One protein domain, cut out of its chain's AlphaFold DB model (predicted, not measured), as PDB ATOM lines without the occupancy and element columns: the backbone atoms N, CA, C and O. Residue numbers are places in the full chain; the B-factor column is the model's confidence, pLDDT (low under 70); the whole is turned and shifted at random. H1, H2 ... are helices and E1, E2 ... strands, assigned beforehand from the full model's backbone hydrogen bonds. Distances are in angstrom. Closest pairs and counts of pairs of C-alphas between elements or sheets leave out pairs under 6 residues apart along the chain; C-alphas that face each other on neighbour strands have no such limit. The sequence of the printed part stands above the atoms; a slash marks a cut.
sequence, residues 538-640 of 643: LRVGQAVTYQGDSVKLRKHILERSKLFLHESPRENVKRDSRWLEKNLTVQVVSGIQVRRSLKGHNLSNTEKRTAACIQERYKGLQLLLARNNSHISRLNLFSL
ATOM      1  N   LEU A 538      98.876 199.654 172.526       85.25
ATOM      2  CA  LEU A 538      99.578 198.784 173.467       85.25
ATOM      3  C   LEU A 538     100.949 199.379 173.802       85.25
ATOM      4  O   LEU A 538     101.887 199.329 173.008       85.25
ATOM      5  N   ARG A 539     101.095 199.866 175.032       86.12
ATOM      6  CA  ARG A 539     102.342 200.418 175.560       86.12
ATOM      7  C   ARG A 539     103.083 199.373 176.373       86.12
ATOM      8  O   ARG A 539     102.637 198.938 177.438       86.12
ATOM      9  N   VAL A 540     104.240 198.988 175.854       86.44
ATOM     10  CA  VAL A 540     105.096 197.949 176.424       86.44
ATOM     11  C   VAL A 540     106.304 198.597 177.092       86.44
ATOM     12  O   VAL A 540     107.025 199.377 176.475       86.44
ATOM     13  N   GLY A 541     106.522 198.281 178.368       82.19
ATOM     14  CA  GLY A 541     107.717 198.695 179.102       82.19
ATOM     15  C   GLY A 541     108.983 197.969 178.633       82.19
ATOM     16  O   GLY A 541     108.926 196.985 177.898       82.19
ATOM     17  N   GLN A 542     110.153 198.431 179.076       85.19
ATOM     18  CA  GLN A 542     111.426 197.807 178.703       85.19
ATOM     19  C   GLN A 542     111.512 196.337 179.147       85.19
ATOM     20  O   GLN A 542     110.957 195.935 180.176       85.19
ATOM     21  N   ALA A 543     112.248 195.546 178.362       83.38
ATOM     22  CA  ALA A 543     112.567 194.163 178.683       83.38
ATOM     23  C   ALA A 543     113.313 194.082 180.017       83.38
ATOM     24  O   ALA A 543     114.275 194.810 180.252       83.38
ATOM     25  N   VAL A 544     112.884 193.174 180.889       82.94
ATOM     26  CA  VAL A 544     113.569 192.944 182.162       82.94
ATOM     27  C   VAL A 544     114.816 192.090 181.921       82.94
ATOM     28  O   VAL A 544     114.785 191.160 181.117       82.94
ATOM     29  N   THR A 545     115.910 192.368 182.635       78.75
ATOM     30  CA  THR A 545     117.175 191.619 182.512       78.75
ATOM     31  C   THR A 545     117.023 190.142 182.892       78.75
ATOM     32  O   THR A 545     117.639 189.273 182.284       78.75
ATOM     33  N   TYR A 546     116.175 189.838 183.880       80.94
ATOM     34  CA  TYR A 546     115.834 188.471 184.271       80.94
ATOM     35  C   TYR A 546     114.628 187.955 183.475       80.94
ATOM     36  O   TYR A 546     113.530 188.498 183.582       80.94
ATOM     37  N   GLN A 547     114.834 186.880 182.710       82.12
ATOM     38  CA  GLN A 547     113.818 186.251 181.854       82.12
ATOM     39  C   GLN A 547     113.480 184.806 182.269       82.12
ATOM     40  O   GLN A 547     112.779 184.112 181.537       82.12
ATOM     41  N   GLY A 548     113.945 184.323 183.427       77.31
ATOM     42  CA  GLY A 548     113.789 182.915 183.831       77.31
ATOM     43  C   GLY A 548     112.334 182.427 183.861       77.31
ATOM     44  O   GLY A 548     112.042 181.313 183.419       77.31
ATOM     45  N   ASP A 549     111.407 183.283 184.295       76.88
ATOM     46  CA  ASP A 549     109.976 182.957 184.350       76.88
ATOM     47  C   ASP A 549     109.332 182.869 182.961       76.88
ATOM     48  O   ASP A 549     108.459 182.029 182.739       76.88
ATOM     49  N   SER A 550     109.813 183.660 181.993       80.88
ATOM     50  CA  SER A 550     109.341 183.602 180.602       80.88
ATOM     51  C   SER A 550     109.652 182.252 179.953       80.88
ATOM     52  O   SER A 550     108.805 181.684 179.265       80.88
ATOM     53  N   VAL A 551     110.835 181.691 180.230       83.12
ATOM     54  CA  VAL A 551     111.289 180.408 179.677       83.12
ATOM     55  C   VAL A 551     110.488 179.258 180.282       83.12
ATOM     56  O   VAL A 551     110.028 178.377 179.551       83.12
ATOM     57  N   LYS A 552     110.265 179.286 181.604       83.31
ATOM     58  CA  LYS A 552     109.405 178.314 182.297       83.31
ATOM     59  C   LYS A 552     107.976 178.359 181.758       83.31
ATOM     60  O   LYS A 552     107.419 177.312 181.434       83.31
ATOM     61  N   LEU A 553     107.402 179.555 181.601       82.88
ATOM     62  CA  LEU A 553     106.047 179.702 181.075       82.88
ATOM     63  C   LEU A 553     105.958 179.247 179.615       82.88
ATOM     64  O   LEU A 553     105.036 178.516 179.271       82.88
ATOM     65  N   ARG A 554     106.927 179.613 178.769       85.75
ATOM     66  CA  ARG A 554     106.999 179.136 177.381       85.75
ATOM     67  C   ARG A 554     106.981 177.611 177.325       85.75
ATOM     68  O   ARG A 554     106.218 177.047 176.547       85.75
ATOM     69  N   LYS A 555     107.785 176.949 178.165       85.19
ATOM     70  CA  LYS A 555     107.815 175.484 178.266       85.19
ATOM     71  C   LYS A 555     106.441 174.927 178.657       85.19
ATOM     72  O   LYS A 555     105.927 174.064 177.953       85.19
ATOM     73  N   HIS A 556     105.807 175.482 179.693       84.56
ATOM     74  CA  HIS A 556     104.465 175.067 180.116       84.56
ATOM     75  C   HIS A 556     103.392 175.286 179.038       84.56
ATOM     76  O   HIS A 556     102.538 174.421 178.853       84.56
ATOM     77  N   ILE A 557     103.418 176.411 178.313       83.88
ATOM     78  CA  ILE A 557     102.478 176.679 177.213       83.88
ATOM     79  C   ILE A 557     102.645 175.618 176.122       83.88
ATOM     80  O   ILE A 557     101.654 175.045 175.672       83.88
ATOM     81  N   LEU A 558     103.882 175.302 175.729       84.88
ATOM     82  CA  LEU A 558     104.148 174.280 174.715       84.88
ATOM     83  C   LEU A 558     103.702 172.884 175.168       84.88
ATOM     84  O   LEU A 558     103.071 172.173 174.391       84.88
ATOM     85  N   GLU A 559     103.955 172.505 176.421       85.06
ATOM     86  CA  GLU A 559     103.510 171.223 176.986       85.06
ATOM     87  C   GLU A 559     101.981 171.106 177.023       85.06
ATOM     88  O   GLU A 559     101.425 170.121 176.537       85.06
ATOM     89  N   ARG A 560     101.283 172.130 177.531       82.88
ATOM     90  CA  ARG A 560      99.816 172.111 177.659       82.88
ATOM     91  C   ARG A 560      99.104 172.279 176.320       82.88
ATOM     92  O   ARG A 560      98.046 171.686 176.132       82.88
ATOM     93  N   SER A 561      99.688 173.012 175.369       83.38
ATOM     94  CA  SER A 561      99.124 173.152 174.018       83.38
ATOM     95  C   SER A 561      99.034 171.812 173.283       83.38
ATOM     96  O   SER A 561      98.078 171.597 172.549       83.38
ATOM     97  N   LYS A 562      99.968 170.875 173.515       82.88
ATOM     98  CA  LYS A 562      99.918 169.527 172.917       82.88
ATOM     99  C   LYS A 562      98.695 168.734 173.382       82.88
ATOM    100  O   LYS A 562      98.101 168.038 172.569       82.88
ATOM    101  N   LEU A 563      98.326 168.862 174.658       81.88
ATOM    102  CA  LEU A 563      97.133 168.229 175.228       81.88
ATOM    103  C   LEU A 563      95.858 168.927 174.734       81.88
ATOM    104  O   LEU A 563      94.968 168.280 174.197       81.88
ATOM    105  N   PHE A 564      95.815 170.259 174.817       79.94
ATOM    106  CA  PHE A 564      94.645 171.052 174.429       79.94
ATOM    107  C   PHE A 564      94.289 170.921 172.938       79.94
ATOM    108  O   PHE A 564      93.124 170.776 172.569       79.94
ATOM    109  N   LEU A 565      95.298 170.931 172.060       80.81
ATOM    110  CA  LEU A 565      95.098 170.773 170.617       80.81
ATOM    111  C   LEU A 565      94.747 169.331 170.214       80.81
ATOM    112  O   LEU A 565      94.231 169.135 169.120       80.81
ATOM    113  N   HIS A 566      95.015 168.331 171.064       78.62
ATOM    114  CA  HIS A 566      94.603 166.943 170.822       78.62
ATOM    115  C   HIS A 566      93.100 166.738 171.071       78.62
ATOM    116  O   HIS A 566      92.467 165.938 170.390       78.62
ATOM    117  N   GLU A 567      92.526 167.475 172.025       76.62
ATOM    118  CA  GLU A 567      91.094 167.430 172.365       76.62
ATOM    119  C   GLU A 567      90.225 168.311 171.444       76.62
ATOM    120  O   GLU A 567      89.001 168.202 171.455       76.62
ATOM    121  N   SER A 568      90.841 169.167 170.617       76.94
ATOM    122  CA  SER A 568      90.144 170.089 169.711       76.94
ATOM    123  C   SER A 568      89.940 169.490 168.304       76.94
ATOM    124  O   SER A 568      90.875 168.900 167.754       76.94
ATOM    125  N   PRO A 569      88.772 169.679 167.652       80.12
ATOM    126  CA  PRO A 569      88.571 169.286 166.255       80.12
ATOM    127  C   PRO A 569      89.600 169.950 165.331       80.12
ATOM    128  O   PRO A 569      89.826 171.157 165.425       80.12
ATOM    129  N   ARG A 570      90.199 169.188 164.404       73.25
ATOM    130  CA  ARG A 570      91.268 169.691 163.512       73.25
ATOM    131  C   ARG A 570      90.846 170.896 162.670       73.25
ATOM    132  O   ARG A 570      91.681 171.741 162.377       73.25
ATOM    133  N   GLU A 571      89.566 170.989 162.320       76.38
ATOM    134  CA  GLU A 571      88.987 172.098 161.549       76.38
ATOM    135  C   GLU A 571      89.062 173.443 162.293       76.38
ATOM    136  O   GLU A 571      89.158 174.493 161.662       76.38
ATOM    137  N   ASN A 572      89.121 173.416 163.629       73.19
ATOM    138  CA  ASN A 572      89.205 174.610 164.472       73.19
ATOM    139  C   ASN A 572      90.655 175.008 164.809       73.19
ATOM    140  O   ASN A 572      90.883 176.025 165.464       73.19
ATOM    141  N   VAL A 573      91.652 174.230 164.372       77.31
ATOM    142  CA  VAL A 573      93.064 174.451 164.707       77.31
ATOM    143  C   VAL A 573      93.789 175.105 163.535       77.31
ATOM    144  O   VAL A 573      94.258 174.441 162.615       77.31
ATOM    145  N   LYS A 574      93.952 176.430 163.595       78.38
ATOM    146  CA  LYS A 574      94.720 177.181 162.586       78.38
ATOM    147  C   LYS A 574      96.232 176.960 162.680       78.38
ATOM    148  O   LYS A 574      96.939 177.099 161.685       78.38
ATOM    149  N   ARG A 575      96.747 176.679 163.883       81.88
ATOM    150  CA  ARG A 575      98.184 176.553 164.177       81.88
ATOM    151  C   ARG A 575      98.424 175.372 165.101       81.88
ATOM    152  O   ARG A 575      97.880 175.327 166.200       81.88
ATOM    153  N   ASP A 576      99.243 174.433 164.647       82.06
ATOM    154  CA  ASP A 576      99.565 173.233 165.408       82.06
ATOM    155  C   ASP A 576     100.651 173.489 166.471       82.06
ATOM    156  O   ASP A 576     101.301 174.539 166.532       82.06
ATOM    157  N   SER A 577     100.865 172.498 167.336       81.19
ATOM    158  CA  SER A 577     101.877 172.569 168.397       81.19
ATOM    159  C   SER A 577     103.297 172.743 167.844       81.19
ATOM    160  O   SER A 577     104.121 173.412 168.470       81.19
ATOM    161  N   ARG A 578     103.579 172.207 166.647       84.19
ATOM    162  CA  ARG A 578     104.867 172.366 165.953       84.19
ATOM    163  C   ARG A 578     105.088 173.807 165.506       84.19
ATOM    164  O   ARG A 578     106.207 174.314 165.596       84.19
ATOM    165  N   TRP A 579     104.039 174.480 165.040       86.44
ATOM    166  CA  TRP A 579     104.091 175.893 164.698       86.44
ATOM    167  C   TRP A 579     104.368 176.744 165.938       86.44
ATOM    168  O   TRP A 579     105.258 177.595 165.893       86.44
ATOM    169  N   LEU A 580     103.674 176.488 167.053       84.75
ATOM    170  CA  LEU A 580     103.892 177.212 168.314       84.75
ATOM    171  C   LEU A 580     105.322 177.036 168.829       84.75
ATOM    172  O   LEU A 580     105.942 178.005 169.257       84.75
ATOM    173  N   GLU A 581     105.886 175.834 168.735       84.56
ATOM    174  CA  GLU A 581     107.257 175.563 169.181       84.56
ATOM    175  C   GLU A 581     108.306 176.407 168.444       84.56
ATOM    176  O   GLU A 581     109.293 176.828 169.054       84.56
ATOM    177  N   LYS A 582     108.067 176.714 167.164       85.31
ATOM    178  CA  LYS A 582     108.959 177.541 166.337       85.31
ATOM    179  C   LYS A 582     108.671 179.037 166.429       85.31
ATOM    180  O   LYS A 582     109.592 179.831 166.281       85.31
ATOM    181  N   ASN A 583     107.415 179.421 166.652       86.06
ATOM    182  CA  ASN A 583     106.968 180.806 166.482       86.06
ATOM    183  C   ASN A 583     106.536 181.493 167.783       86.06
ATOM    184  O   ASN A 583     106.324 182.699 167.757       86.06
ATOM    185  N   LEU A 584     106.401 180.782 168.909       85.50
ATOM    186  CA  LEU A 584     106.075 181.389 170.201       85.50
ATOM    187  C   LEU A 584     107.341 181.892 170.898       85.50
ATOM    188  O   LEU A 584     108.241 181.112 171.231       85.50
ATOM    189  N   THR A 585     107.353 183.178 171.218       86.94
ATOM    190  CA  THR A 585     108.314 183.808 172.124       86.94
ATOM    191  C   THR A 585     107.570 184.360 173.335       86.94
ATOM    192  O   THR A 585     106.446 184.839 173.222       86.94
ATOM    193  N   VAL A 586     108.165 184.245 174.520       86.25
ATOM    194  CA  VAL A 586     107.599 184.785 175.763       86.25
ATOM    195  C   VAL A 586     108.639 185.711 176.364       86.25
ATOM    196  O   VAL A 586     109.810 185.345 176.419       86.25
ATOM    197  N   GLN A 587     108.228 186.896 176.803       86.19
ATOM    198  CA  GLN A 587     109.138 187.901 177.336       86.19
ATOM    199  C   GLN A 587     108.510 188.644 178.515       86.19
ATOM    200  O   GLN A 587     107.364 189.087 178.462       86.19
ATOM    201  N   VAL A 588     109.285 188.812 179.583       85.19
ATOM    202  CA  VAL A 588     108.908 189.619 180.746       85.19
ATOM    203  C   VAL A 588     109.361 191.063 180.533       85.19
ATOM    204  O   VAL A 588     110.522 191.336 180.211       85.19
ATOM    205  N   VAL A 589     108.438 191.994 180.730       87.19
ATOM    206  CA  VAL A 589     108.608 193.441 180.579       87.19
ATOM    207  C   VAL A 589     108.264 194.155 181.884       87.19
ATOM    208  O   VAL A 589     107.558 193.622 182.743       87.19
ATOM    209  N   SER A 590     108.781 195.370 182.069       84.94
ATOM    210  CA  SER A 590     108.580 196.133 183.310       84.94
ATOM    211  C   SER A 590     107.110 196.477 183.586       84.94
ATOM    212  O   SER A 590     106.710 196.564 184.744       84.94
ATOM    213  N   GLY A 591     106.289 196.605 182.544       84.00
ATOM    214  CA  GLY A 591     104.853 196.834 182.648       84.00
ATOM    215  C   GLY A 591     104.172 196.766 181.286       84.00
ATOM    216  O   GLY A 591     104.823 196.907 180.251       84.00
ATOM    217  N   ILE A 592     102.860 196.539 181.299       86.19
ATOM    218  CA  ILE A 592     102.019 196.532 180.103       86.19
ATOM    219  C   ILE A 592     100.829 197.444 180.375       86.19
ATOM    220  O   ILE A 592     100.151 197.309 181.396       86.19
ATOM    221  N   GLN A 593     100.586 198.382 179.470       85.69
ATOM    222  CA  GLN A 593      99.446 199.285 179.521       85.69
ATOM    223  C   GLN A 593      98.732 199.258 178.176       85.69
ATOM    224  O   GLN A 593      99.376 199.330 177.135       85.69
ATOM    225  N   VAL A 594      97.409 199.160 178.195       86.12
ATOM    226  CA  VAL A 594      96.583 199.330 176.999       86.12
ATOM    227  C   VAL A 594      95.893 200.671 177.132       86.12
ATOM    228  O   VAL A 594      95.097 200.875 178.048       86.12
ATOM    229  N   ARG A 595      96.234 201.599 176.242       87.12
ATOM    230  CA  ARG A 595      95.547 202.877 176.136       87.12
ATOM    231  C   ARG A 595      94.463 202.752 175.078       87.12
ATOM    232  O   ARG A 595      94.772 202.530 173.916       87.12
ATOM    233  N   ARG A 596      93.207 202.922 175.474       87.75
ATOM    234  CA  ARG A 596      92.074 203.050 174.557       87.75
ATOM    235  C   ARG A 596      91.744 204.517 174.387       87.75
ATOM    236  O   ARG A 596      91.577 205.216 175.384       87.75
ATOM    237  N   SER A 597      91.645 204.990 173.156       86.94
ATOM    238  CA  SER A 597      91.215 206.355 172.848       86.94
ATOM    239  C   SER A 597      90.146 206.356 171.775       86.94
ATOM    240  O   SER A 597      90.222 205.584 170.824       86.94
ATOM    241  N   LEU A 598      89.173 207.248 171.909       85.25
ATOM    242  CA  LEU A 598      88.118 207.414 170.920       85.25
ATOM    243  C   LEU A 598      88.593 208.369 169.814       85.25
ATOM    244  O   LEU A 598      89.012 209.494 170.090       85.25
ATOM    245  N   LYS A 599      88.558 207.927 168.555       81.31
ATOM    246  CA  LYS A 599      89.028 208.717 167.410       81.31
ATOM    247  C   LYS A 599      88.247 210.031 167.306       81.31
ATOM    248  O   LYS A 599      87.024 210.026 167.248       81.31
ATOM    249  N   GLY A 600      88.963 211.155 167.249       72.88
ATOM    250  CA  GLY A 600      88.356 212.490 167.161       72.88
ATOM    251  C   GLY A 600      87.936 213.099 168.504       72.88
ATOM    252  O   GLY A 600      87.501 214.246 168.521       72.88
ATOM    253  N   HIS A 601      88.122 212.390 169.620       74.88
ATOM    254  CA  HIS A 601      87.881 212.906 170.968       74.88
ATOM    255  C   HIS A 601      89.177 212.944 171.787       74.88
ATOM    256  O   HIS A 601      90.072 212.118 171.623       74.88
ATOM    257  N   ASN A 602      89.253 213.868 172.747       72.31
ATOM    258  CA  ASN A 602      90.385 213.989 173.678       72.31
ATOM    259  C   ASN A 602      90.259 213.055 174.897       72.31
ATOM    260  O   ASN A 602      90.770 213.354 175.975       72.31
ATOM    261  N   LEU A 603      89.557 211.932 174.744       77.94
ATOM    262  CA  LEU A 603      89.276 210.983 175.817       77.94
ATOM    263  C   LEU A 603      90.114 209.730 175.609       77.94
ATOM    264  O   LEU A 603      90.080 209.102 174.549       77.94
ATOM    265  N   SER A 604      90.866 209.355 176.638       82.75
ATOM    266  CA  SER A 604      91.596 208.097 176.638       82.75
ATOM    267  C   SER A 604      91.582 207.460 178.012       82.75
ATOM    268  O   SER A 604      91.869 208.135 178.998       82.75
ATOM    269  N   ASN A 605      91.330 206.160 178.059       84.31
ATOM    270  CA  ASN A 605      91.465 205.354 179.259       84.31
ATOM    271  C   ASN A 605      92.728 204.492 179.142       84.31
ATOM    272  O   ASN A 605      93.036 203.990 178.063       84.31
ATOM    273  N   THR A 606      93.498 204.364 180.221       83.94
ATOM    274  CA  THR A 606      94.697 203.518 180.246       83.94
ATOM    275  C   THR A 606      94.543 202.452 181.316       83.94
ATOM    276  O   THR A 606      94.569 202.750 182.507       83.94
ATOM    277  N   GLU A 607      94.455 201.200 180.885       83.25
ATOM    278  CA  GLU A 607      94.363 200.041 181.766       83.25
ATOM    279  C   GLU A 607      95.726 199.357 181.874       83.25
ATOM    280  O   GLU A 607      96.399 199.097 180.872       83.25
ATOM    281  N   LYS A 608      96.149 199.022 183.097       82.69
ATOM    282  CA  LYS A 608      97.321 198.162 183.302       82.69
ATOM    283  C   LYS A 608      96.921 196.716 183.025       82.69
ATOM    284  O   LYS A 608      95.953 196.224 183.597       82.69
ATOM    285  N   ARG A 609      97.694 196.021 182.192       82.25
ATOM    286  CA  ARG A 609      97.513 194.590 181.925       82.25
ATOM    287  C   ARG A 609      98.657 193.766 182.490       82.25
ATOM    288  O   ARG A 609      99.775 194.234 182.677       82.25
ATOM    289  N   THR A 610      98.345 192.510 182.770       80.69
ATOM    290  CA  THR A 610      99.282 191.526 183.323       80.69
ATOM    291  C   THR A 610      99.982 190.740 182.220       80.69
ATOM    292  O   THR A 610     101.140 190.357 182.376       80.69
ATOM    293  N   ALA A 611      99.301 190.563 181.088       81.81
ATOM    294  CA  ALA A 611      99.823 189.954 179.880       81.81
ATOM    295  C   ALA A 611      99.223 190.612 178.627       81.81
ATOM    296  O   ALA A 611      98.112 191.148 178.665       81.81
ATOM    297  N   ALA A 612      99.954 190.558 177.518       83.62
ATOM    298  CA  ALA A 612      99.473 190.942 176.194       83.62
ATOM    299  C   ALA A 612     100.131 190.067 175.129       83.62
ATOM    300  O   ALA A 612     101.256 189.603 175.313       83.62
ATOM    301  N   CYS A 613      99.440 189.847 174.015       83.31
ATOM    302  CA  CYS A 613      99.982 189.101 172.892       83.31
ATOM    303  C   CYS A 613     100.150 190.025 171.686       83.31
ATOM    304  O   CYS A 613      99.236 190.773 171.349       83.31
ATOM    305  N   ILE A 614     101.323 189.978 171.061       83.50
ATOM    306  CA  ILE A 614     101.652 190.718 169.848       83.50
ATOM    307  C   ILE A 614     101.951 189.696 168.762       83.50
ATOM    308  O   ILE A 614     102.739 188.770 168.958       83.50
ATOM    309  N   GLN A 615     101.326 189.867 167.604       77.56
ATOM    310  CA  GLN A 615     101.575 189.031 166.440       77.56
ATOM    311  C   GLN A 615     102.074 189.900 165.288       77.56
ATOM    312  O   GLN A 615     101.308 190.644 164.681       77.56
ATOM    313  N   GLU A 616     103.357 189.780 164.955       72.81
ATOM    314  CA  GLU A 616     103.947 190.446 163.790       72.81
ATOM    315  C   GLU A 616     104.046 189.459 162.619       72.81
ATOM    316  O   GLU A 616     104.457 188.311 162.802       72.81
ATOM    317  N   ARG A 617     103.731 189.910 161.392       62.81
ATOM    318  CA  ARG A 617     103.701 189.066 160.174       62.81
ATOM    319  C   ARG A 617     104.990 188.266 159.917       62.81
ATOM    320  O   ARG A 617     104.919 187.247 159.240       62.81
ATOM    321  N   TYR A 618     106.130 188.693 160.465       67.12
ATOM    322  CA  TYR A 618     107.442 188.078 160.231       67.12
ATOM    323  C   TYR A 618     108.167 187.585 161.496       67.12
ATOM    324  O   TYR A 618     109.200 186.938 161.363       67.12
ATOM    325  N   LYS A 619     107.665 187.868 162.710       65.88
ATOM    326  CA  LYS A 619     108.352 187.516 163.978       65.88
ATOM    327  C   LYS A 619     107.625 186.480 164.841       65.88
ATOM    328  O   LYS A 619     108.069 186.185 165.947       65.88
ATOM    329  N   GLY A 620     106.536 185.902 164.340       79.62
ATOM    330  CA  GLY A 620     105.759 184.911 165.082       79.62
ATOM    331  C   GLY A 620     104.870 185.534 166.163       79.62
ATOM    332  O   GLY A 620     104.461 186.692 166.065       79.62
ATOM    333  N   LEU A 621     104.519 184.730 167.164       83.81
ATOM    334  CA  LEU A 621     103.644 185.087 168.276       83.81
ATOM    335  C   LEU A 621     104.488 185.460 169.501       83.81
ATOM    336  O   LEU A 621     105.225 184.624 170.022       83.81
ATOM    337  N   GLN A 622     104.365 186.692 169.985       86.25
ATOM    338  CA  GLN A 622     105.076 187.171 171.168       86.25
ATOM    339  C   GLN A 622     104.102 187.385 172.329       86.25
ATOM    340  O   GLN A 622     103.188 188.202 172.253       86.25
ATOM    341  N   LEU A 623     104.297 186.651 173.423       85.94
ATOM    342  CA  LEU A 623     103.565 186.824 174.676       85.94
ATOM    343  C   LEU A 623     104.392 187.674 175.645       85.94
ATOM    344  O   LEU A 623     105.481 187.282 176.062       85.94
ATOM    345  N   LEU A 624     103.858 188.826 176.025       86.06
ATOM    346  CA  LEU A 624     104.466 189.746 176.978       86.06
ATOM    347  C   LEU A 624     103.842 189.573 178.362       86.06
ATOM    348  O   LEU A 624     102.625 189.427 178.474       86.06
ATOM    349  N   LEU A 625     104.663 189.647 179.412       84.69
ATOM    350  CA  LEU A 625     104.244 189.535 180.815       84.69
ATOM    351  C   LEU A 625     104.767 190.715 181.637       84.69
ATOM    352  O   LEU A 625     105.946 191.043 181.550       84.69
ATOM    353  N   ALA A 626     103.930 191.323 182.476       82.06
ATOM    354  CA  ALA A 626     104.363 192.390 183.378       82.06
ATOM    355  C   ALA A 626     105.067 191.833 184.636       82.06
ATOM    356  O   ALA A 626     104.587 190.881 185.251       82.06
ATOM    357  N   ARG A 627     106.171 192.467 185.061       71.50
ATOM    358  CA  ARG A 627     107.068 192.038 186.163       71.50
ATOM    359  C   ARG A 627     106.408 191.853 187.547       71.50
ATOM    360  O   ARG A 627     107.013 191.228 188.409       71.50
ATOM    361  N   ASN A 628     105.197 192.365 187.783       60.03
ATOM    362  CA  ASN A 628     104.678 192.598 189.141       60.03
ATOM    363  C   ASN A 628     103.600 191.645 189.681       60.03
ATOM    364  O   ASN A 628     103.006 191.970 190.703       60.03
ATOM    365  N   ASN A 629     103.357 190.470 189.093       52.12
ATOM    366  CA  ASN A 629     102.351 189.555 189.649       52.12
ATOM    367  C   ASN A 629     102.934 188.218 190.112       52.12
ATOM    368  O   ASN A 629     103.321 187.376 189.308       52.12
ATOM    369  N   SER A 630     102.832 187.971 191.418       44.94
ATOM    370  CA  SER A 630     103.013 186.688 192.122       44.94
ATOM    371  C   SER A 630     102.022 185.580 191.700       44.94
ATOM    372  O   SER A 630     101.974 184.515 192.310       44.94
ATOM    373  N   HIS A 631     101.248 185.795 190.629       46.38
ATOM    374  CA  HIS A 631     100.194 184.907 190.128       46.38
ATOM    375  C   HIS A 631     100.374 184.519 188.648       46.38
ATOM    376  O   HIS A 631      99.393 184.310 187.935       46.38
ATOM    377  N   ILE A 632     101.615 184.366 188.171       51.00
ATOM    378  CA  ILE A 632     101.910 183.805 186.830       51.00
ATOM    379  C   ILE A 632     101.278 182.404 186.648       51.00
ATOM    380  O   ILE A 632     100.972 181.991 185.534       51.00
ATOM    381  N   SER A 633     100.984 181.699 187.745       43.19
ATOM    382  CA  SER A 633     100.304 180.399 187.782       43.19
ATOM    383  C   SER A 633      98.797 180.426 187.471       43.19
ATOM    384  O   SER A 633      98.217 179.359 187.294       43.19
ATOM    385  N   ARG A 634      98.152 181.602 187.379       43.81
ATOM    386  CA  ARG A 634      96.713 181.748 187.055       43.81
ATOM    387  C   ARG A 634      96.435 182.252 185.634       43.81
ATOM    388  O   ARG A 634      95.297 182.609 185.335       43.81
ATOM    389  N   LEU A 635      97.438 182.289 184.754       49.81
ATOM    390  CA  LEU A 635      97.211 182.579 183.336       49.81
ATOM    391  C   LEU A 635      96.320 181.490 182.736       49.81
ATOM    392  O   LEU A 635      96.769 180.387 182.422       49.81
ATOM    393  N   ASN A 636      95.035 181.808 182.614       41.06
ATOM    394  CA  ASN A 636      94.065 180.945 181.978       41.06
ATOM    395  C   ASN A 636      94.421 180.904 180.484       41.06
ATOM    396  O   ASN A 636      94.276 181.906 179.775       41.06
ATOM    397  N   LEU A 637      94.940 179.761 180.022       45.16
ATOM    398  CA  LEU A 637      95.331 179.509 178.624       45.16
ATOM    399  C   LEU A 637      94.191 179.795 177.634       45.16
ATOM    400  O   LEU A 637      94.464 180.082 176.475       45.16
ATOM    401  N   PHE A 638      92.943 179.819 178.112       39.41
ATOM    402  CA  PHE A 638      91.757 180.266 177.376       39.41
ATOM    403  C   PHE A 638      91.867 181.680 176.779       39.41
ATOM    404  O   PHE A 638      91.184 181.976 175.808       39.41
ATOM    405  N   SER A 639      92.717 182.555 177.327       35.88
ATOM    406  CA  SER A 639      92.891 183.930 176.823       35.88
ATOM    407  C   SER A 639      93.863 184.056 175.643       35.88
ATOM    408  O   SER A 639      93.878 185.093 174.979       35.88
ATOM    409  N   LEU A 640      94.638 183.009 175.328       43.66
ATOM    410  CA  LEU A 640      95.341 182.893 174.048       43.66
ATOM    411  C   LEU A 640      94.325 182.453 172.990       43.66
ATOM    412  O   LEU A 640      94.348 181.320 172.515       43.66
TER     413      LEU A 640
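This is residues 538 to 640 of the 643 residues of an uncharacterized protein of Botryotinia fuckeliana (strain T4) (UniProt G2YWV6). A strongly twisted sheet of three strands, E2, E6 and E5, has the long helix H1 over one face, slantwise over its edge strand E2; a second, smaller sheet, E1, E3 and E4, is crossed to it and only partly face to face, with its E3-E4 hairpin reaching away as an arm. The short helix H2 folds back from H1 and leads straight into E2, and E2 runs on into E3 at a bend of 92 degrees. The printed part has 103 residues with two named helices and six named strands, in the order E1 H1 H2 E2 E3 E4 E5 E6; E1-E3-E4 is antiparallel, E2-E6-E5 mixed, and the class is mixed, helices and strands. The whole is only just loose, close to compact, with a radius of gyration of the C-alphas of 15.5 A, and spans 47 by 34 by 27 A.

Start at E1, residues 538 to 540, an edge strand antiparallel to E3, residues 592 to 598; N 539 and O 593 are 2.8 A apart, within hydrogen-bond range. E3 forms a hairpin with E4, residues 604 to 609, where N 596 and O 605 are 2.8 A apart. Go back to H1, residues 548 to 567, which forms a helical hairpin with H2, residues 577 to 583: they touch through residues 558 to 565 of H1 alone, closest at the C-alphas of Lys 562 and Ser 577, 5.8 A, and run opposite ways at a shallow tilt of 33 degrees, only just short of steep. In H2 every O i to N i+4 pair is within hydrogen-bond range, in H1 15 of 16. Next comes E2, residues 584 to 589, parallel to E6, residues 620 to 626; N 585 and O 621 are 2.8 A apart. E6 forms a hairpin with E5, residues 611 to 616, where N 614 and O 622 are 2.8 A apart. H1 is on this sheet at a height of 9.8 A, over E2, at 36 degrees to it on the local plane, with Ser 550 and Val 586 their closest C-alphas, 5.3 A; H2 only grazes the sheet. The two sheets form a sandwich, two sheets face to face, with strands at 81 degrees; Ile 592 of E3 and Ala 626 of E6 have those strands' closest C-alphas, 5.8 A.

Find C-alpha 538 at (99.578, 198.784, 173.467), where E1 begins. H1 starts at C-alpha 548, (113.789, 182.915, 183.831), and runs 29.8 A; E3 is 19.9 A long and E6 19.8 A, ending at C-alpha 626, (104.363, 192.390, 183.378).

The farthest C-alphas, those of His 566 and Asn 602, are 47.3 A apart. The printed part has no cut, and no link between named elements is long. Residues 567 to 572 and 598 to 603 stand free. Look for low confidence, under 70, at residues 617 to 619 and 628 to 640; residues 627 to 640 hold no named element.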